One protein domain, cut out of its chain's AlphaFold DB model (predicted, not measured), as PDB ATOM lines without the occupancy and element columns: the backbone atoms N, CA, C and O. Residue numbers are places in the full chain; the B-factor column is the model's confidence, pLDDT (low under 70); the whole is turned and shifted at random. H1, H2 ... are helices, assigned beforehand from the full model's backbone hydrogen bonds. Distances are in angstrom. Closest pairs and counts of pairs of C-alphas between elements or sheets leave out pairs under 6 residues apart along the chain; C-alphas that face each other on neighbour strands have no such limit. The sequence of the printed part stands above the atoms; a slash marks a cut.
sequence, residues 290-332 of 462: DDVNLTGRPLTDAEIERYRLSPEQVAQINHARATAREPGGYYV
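AT A GLANCE: This is residues 290 to 332 of the 462 residues of an uncharacterized protein of Anaerolineae bacterium (UniProt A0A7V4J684). The printed part folds into a flat U of helices: one limb is the long helix H3, and the other is the thin first stretch, with the short helix H1 at the open end, the linking residues 296 to 300, and the short helix H2 near the closed end. Residues 307 to 310 make the turn into H3, and after H3 residues 324 to 332 loop round at the open end. There are 43 residues printed, with three named helices in the order H1, H2, H3 and no named strand; the class is all helix. The whole is only just compact, close to loose, with a radius of gyration of the C-alphas of 10.7 A, and the C-alphas span 30 by 21 by 12 A, only just flat.

IN THESE COORDINATES: Begin at Asp 290 and go on to C-alpha 291 at (31.941, 32.042, -6.344), where H1 begins; it takes in residues 291 to 295 and measures 5.6 A from first to last C-alpha. Read on to Asp 301, where H2 begins; it takes in residues 301 to 306 and measures 8.6 A. Then find C-alpha 311 at (41.033, 42.258, 10.663), the beginning of H3, the longest helix by residues. H3 takes in residues 311 to 323 and runs 18.2 A, to C-alpha 323 at (46.247, 29.981, -1.744).

HOW THE PARTS SIT: Start from H1 and look across to H3: the two are close but not clearly touching, and their closest C-alphas, those of Val 292 and Arg 321, are 7.3 A apart. H1 and H2 are apart, though a tight link of 5 residues joins them. H2 and H3 are also close but not clearly touching, and their closest C-alphas, those of Ile 304 and Val 314, are 7.2 A apart. The lines of H2 and H3 stand at a steep tilt of 64 degrees, and they run opposite ways. The link from H2 to H3, 4 residues, is tight. On the backbone of H1, H2 and H3, each O i to N i+4 pair inside the helix is within hydrogen-bond range.

THE WHOLE: The two C-alphas farthest apart are those of Glu 305, in H2, and Pro 327, beyond H3, at 31.0 A. The first and last printed C-alphas, those of Asp 290 and Val 332, are 13.5 A apart. The printed part has no cut, and neither link between helices is long. The mean pLDDT of the printed part is 96.1, and no printed residue is under 70 in this model.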
ATOM      1  N   ASP A 290      29.598  27.728  -5.889       96.19
ATOM      2  CA  ASP A 290      29.647  29.102  -5.407       96.19
ATOM      3  C   ASP A 290      30.916  29.851  -5.873       96.19
ATOM      4  O   ASP A 290      31.969  29.270  -6.167       96.19
ATOM      5  N   ASP A 291      30.840  31.184  -5.893       95.00
ATOM      6  CA  ASP A 291      31.941  32.042  -6.344       95.00
ATOM      7  C   ASP A 291      33.232  31.881  -5.522       95.00
ATOM      8  O   ASP A 291      34.324  32.102  -6.057       95.00
ATOM      9  N   VAL A 292      33.157  31.548  -4.228       95.62
ATOM     10  CA  VAL A 292      34.346  31.425  -3.368       95.62
ATOM     11  C   VAL A 292      35.115  30.162  -3.726       95.62
ATOM     12  O   VAL A 292      36.333  30.245  -3.915       95.62
ATOM     13  N   ASN A 293      34.434  29.028  -3.897       96.06
ATOM     14  CA  ASN A 293      35.072  27.792  -4.339       96.06
ATOM     15  C   ASN A 293      35.685  27.931  -5.743       96.06
ATOM     16  O   ASN A 293      36.864  27.621  -5.954       96.06
ATOM     17  N   LEU A 294      34.907  28.458  -6.694       94.94
ATOM     18  CA  LEU A 294      35.312  28.538  -8.098       94.94
ATOM     19  C   LEU A 294      36.417  29.574  -8.353       94.94
ATOM     20  O   LEU A 294      37.323  29.314  -9.147       94.94
ATOM     21  N   THR A 295      36.378  30.738  -7.691       94.12
ATOM     22  CA  THR A 295      37.276  31.868  -8.019       94.12
ATOM     23  C   THR A 295      38.298  32.221  -6.941       94.12
ATOM     24  O   THR A 295      39.275  32.904  -7.245       94.12
ATOM     25  N   GLY A 296      38.093  31.801  -5.687       95.25
ATOM     26  CA  GLY A 296      38.913  32.248  -4.557       95.25
ATOM     27  C   GLY A 296      38.751  33.740  -4.224       95.25
ATOM     28  O   GLY A 296      39.658  34.331  -3.635       95.25
ATOM     29  N   ARG A 297      37.630  34.379  -4.610       96.69
ATOM     30  CA  ARG A 297      37.407  35.822  -4.394       96.69
ATOM     31  C   ARG A 297      37.588  36.234  -2.921       96.69
ATOM     32  O   ARG A 297      37.104  35.532  -2.029       96.69
ATOM     33  N   PRO A 298      38.202  37.393  -2.623       97.88
ATOM     34  CA  PRO A 298      38.286  37.880  -1.251       97.88
ATOM     35  C   PRO A 298      36.893  38.149  -0.653       97.88
ATOM     36  O   PRO A 298      35.892  38.279  -1.366       97.88
ATOM     37  N   LEU A 299      36.849  38.232   0.675       98.31
ATOM     38  CA  LEU A 299      35.719  38.751   1.435       98.31
ATOM     39  C   LEU A 299      35.390  40.185   1.004       98.31
ATOM     40  O   LEU A 299      36.280  41.021   0.838       98.31
ATOM     41  N   THR A 300      34.100  40.456   0.864       98.12
ATOM     42  CA  THR A 300      33.521  41.786   0.653       98.12
ATOM     43  C   THR A 300      33.259  42.486   1.986       98.12
ATOM     44  O   THR A 300      33.053  41.826   3.004       98.12
ATOM     45  N   ASP A 301      33.181  43.820   1.985       98.31
ATOM     46  CA  ASP A 301      32.863  44.601   3.193       98.31
ATOM     47  C   ASP A 301      31.541  44.155   3.850       98.31
ATOM     48  O   ASP A 301      31.445  44.080   5.073       98.31
ATOM     49  N   ALA A 302      30.547  43.768   3.039       98.00
ATOM     50  CA  ALA A 302      29.264  43.250   3.513       98.00
ATOM     51  C   ALA A 302      29.387  41.887   4.221       98.00
ATOM     52  O   ALA A 302      28.742  41.676   5.245       98.00
ATOM     53  N   GLU A 303      30.231  40.971   3.727       97.75
ATOM     54  CA  GLU A 303      30.534  39.714   4.431       97.75
ATOM     55  C   GLU A 303      31.282  39.994   5.746       97.75
ATOM     56  O   GLU A 303      30.953  39.417   6.782       97.75
ATOM     57  N   ILE A 304      32.252  40.916   5.732       98.50
ATOM     58  CA  ILE A 304      33.023  41.305   6.924       98.50
ATOM     59  C   ILE A 304      32.098  41.866   8.014       98.50
ATOM     60  O   ILE A 304      32.229  41.485   9.179       98.50
ATOM     61  N   GLU A 305      31.133  42.713   7.644       98.12
ATOM     62  CA  GLU A 305      30.128  43.262   8.559       98.12
ATOM     63  C   GLU A 305      29.128  42.194   9.042       98.12
ATOM     64  O   GLU A 305      28.920  42.055  10.251       98.12
ATOM     65  N   ARG A 306      28.559  41.386   8.129       97.50
ATOM     66  CA  ARG A 306      27.572  40.328   8.436       97.50
ATOM     67  C   ARG A 306      28.107  39.290   9.424       97.50
ATOM     68  O   ARG A 306      27.372  38.899  10.329       97.50
ATOM     69  N   TYR A 307      29.360  38.867   9.262       97.25
ATOM     70  CA  TYR A 307      30.027  37.901  10.145       97.25
ATOM     71  C   TYR A 307      30.835  38.563  11.280       97.25
ATOM     72  O   TYR A 307      31.410  37.865  12.112       97.25
ATOM     73  N   ARG A 308      30.872  39.906  11.342       97.44
ATOM     74  CA  ARG A 308      31.595  40.713  12.348       97.44
ATOM     75  C   ARG A 308      33.071  40.317  12.500       97.44
ATOM     76  O   ARG A 308      33.593  40.231  13.613       97.44
ATOM     77  N   LEU A 309      33.734  40.057  11.375       98.12
ATOM     78  CA  LEU A 309      35.087  39.502  11.342       98.12
ATOM     79  C   LEU A 309      36.131  40.523  11.809       98.12
ATOM     80  O   LEU A 309      36.122  41.686  11.403       98.12
ATOM     81  N   SER A 310      37.084  40.073  12.626       98.31
ATOM     82  CA  SER A 310      38.254  40.875  12.982       98.31
ATOM     83  C   SER A 310      39.197  41.044  11.776       98.31
ATOM     84  O   SER A 310      39.230  40.175  10.899       98.31
ATOM     85  N   PRO A 311      40.040  42.096  11.731       98.44
ATOM     86  CA  PRO A 311      41.033  42.258  10.663       98.44
ATOM     87  C   PRO A 311      41.973  41.053  10.498       98.44
ATOM     88  O   PRO A 311      42.427  40.770   9.392       98.44
ATOM     89  N   GLU A 312      42.241  40.323  11.586       98.44
ATOM     90  CA  GLU A 312      43.029  39.089  11.562       98.44
ATOM     91  C   GLU A 312      42.264  37.939  10.889       98.44
ATOM     92  O   GLU A 312      42.811  37.293   9.998       98.44
ATOM     93  N   GLN A 313      40.989  37.732  11.236       98.38
ATOM     94  CA  GLN A 313      40.141  36.718  10.593       98.38
ATOM     95  C   GLN A 313      39.964  37.001   9.097       98.38
ATOM     96  O   GLN A 313      40.061  36.087   8.280       98.38
ATOM     97  N   VAL A 314      39.776  38.271   8.717       98.69
ATOM     98  CA  VAL A 314      39.696  38.685   7.306       98.69
ATOM     99  C   VAL A 314      40.991  38.360   6.561       98.69
ATOM    100  O   VAL A 314      40.940  37.824   5.455       98.69
ATOM    101  N   ALA A 315      42.155  38.639   7.159       98.62
ATOM    102  CA  ALA A 315      43.446  38.309   6.562       98.62
ATOM    103  C   ALA A 315      43.656  36.790   6.420       98.62
ATOM    104  O   ALA A 315      44.123  36.340   5.375       98.62
ATOM    105  N   GLN A 316      43.277  36.002   7.432       98.38
ATOM    106  CA  GLN A 316      43.373  34.538   7.420       98.38
ATOM    107  C   GLN A 316      42.478  33.912   6.339       98.38
ATOM    108  O   GLN A 316      42.975  33.145   5.514       98.38
ATOM    109  N   ILE A 317      41.196  34.291   6.281       98.56
ATOM    110  CA  ILE A 317      40.242  33.779   5.284       98.56
ATOM    111  C   ILE A 317      40.670  34.189   3.868       98.56
ATOM    112  O   ILE A 317      40.727  33.349   2.972       98.56
ATOM    113  N   ASN A 318      41.041  35.455   3.651       98.50
ATOM    114  CA  ASN A 318      41.495  35.911   2.334       98.50
ATOM    115  C   ASN A 318      42.795  35.226   1.890       98.50
ATOM    116  O   ASN A 318      42.952  34.947   0.704       98.50
ATOM    117  N   HIS A 319      43.703  34.914   2.820       98.12
ATOM    118  CA  HIS A 319      44.882  34.106   2.515       98.12
ATOM    119  C   HIS A 319      44.487  32.683   2.101       98.12
ATOM    120  O   HIS A 319      44.897  32.247   1.030       98.12
ATOM    121  N   ALA A 320      43.641  32.001   2.883       98.12
ATOM    122  CA  ALA A 320      43.176  30.645   2.584       98.12
ATOM    123  C   ALA A 320      42.440  30.547   1.237       98.12
ATOM    124  O   ALA A 320      42.637  29.585   0.499       98.12
ATOM    125  N   ARG A 321      41.634  31.557   0.878       97.81
ATOM    126  CA  ARG A 321      40.983  31.650  -0.439       97.81
ATOM    127  C   ARG A 321      41.988  31.848  -1.575       97.81
ATOM    128  O   ARG A 321      41.891  31.164  -2.590       97.81
ATOM    129  N   ALA A 322      42.963  32.742  -1.400       97.50
ATOM    130  CA  ALA A 322      43.969  33.040  -2.419       97.50
ATOM    131  C   ALA A 322      44.928  31.864  -2.681       97.50
ATOM    132  O   ALA A 322      45.295  31.625  -3.830       97.50
ATOM    133  N   THR A 323      45.312  31.117  -1.640       97.00
ATOM    134  CA  THR A 323      46.247  29.981  -1.744       97.00
ATOM    135  C   THR A 323      45.558  28.620  -1.856       97.00
ATOM    136  O   THR A 323      46.241  27.605  -1.955       97.00
ATOM    137  N   ALA A 324      44.220  28.566  -1.901       95.56
ATOM    138  CA  ALA A 324      43.428  27.330  -1.907       95.56
ATOM    139  C   ALA A 324      43.948  26.264  -2.890       95.56
ATOM    140  O   ALA A 324      44.079  25.097  -2.531       95.56
ATOM    141  N   ARG A 325      44.276  26.672  -4.124       94.06
ATOM    142  CA  ARG A 325      44.726  25.785  -5.216       94.06
ATOM    143  C   ARG A 325      46.248  25.571  -5.265       94.06
ATOM    144  O   ARG A 325      46.729  24.864  -6.151       94.06
ATOM    145  N   GLU A 326      47.012  26.173  -4.356       94.69
ATOM    146  CA  GLU A 326      48.460  25.969  -4.241       94.69
ATOM    147  C   GLU A 326      48.785  24.640  -3.520       94.69
ATOM    148  O   GLU A 326      47.939  24.090  -2.809       94.69
ATOM    149  N   PRO A 327      50.003  24.081  -3.664       92.25
ATOM    150  CA  PRO A 327      50.399  22.878  -2.934       92.25
ATOM    151  C   PRO A 327      50.315  23.065  -1.409       92.25
ATOM    152  O   PRO A 327      51.091  23.817  -0.825       92.25
ATOM    153  N   GLY A 328      49.394  22.341  -0.766       87.44
ATOM    154  CA  GLY A 328      49.111  22.457   0.671       87.44
ATOM    155  C   GLY A 328      47.962  23.411   1.026       87.44
ATOM    156  O   GLY A 328      47.615  23.503   2.200       87.44
ATOM    157  N   GLY A 329      47.360  24.082   0.039       90.69
ATOM    158  CA  GLY A 329      46.120  24.837   0.202       90.69
ATOM    159  C   GLY A 329      44.887  23.942   0.371       90.69
ATOM    160  O   GLY A 329      44.907  22.744   0.069       90.69
ATOM    161  N   TYR A 330      43.795  24.531   0.862       89.56
ATOM    162  CA  TYR A 330      42.516  23.840   1.030       89.56
ATOM    163  C   TYR A 330      41.704  23.902  -0.273       89.56
ATOM    164  O   TYR A 330      40.968  24.856  -0.519       89.56
ATOM    165  N   TYR A 331      41.848  22.890  -1.130       89.19
ATOM    166  CA  TYR A 331      41.041  22.747  -2.346       89.19
ATOM    167  C   TYR A 331      40.686  21.283  -2.636       89.19
ATOM    168  O   TYR A 331      41.532  20.466  -3.029       89.19
ATOM    169  N   VAL A 332      39.400  20.960  -2.487       84.62
ATOM    170  CA  VAL A 332      38.877  19.603  -2.683       84.62
ATOM    171  C   VAL A 332      38.341  19.409  -4.104       84.62
ATOM    172  O   VAL A 332      38.823  18.503  -4.780       84.62
TER     173      VAL A 332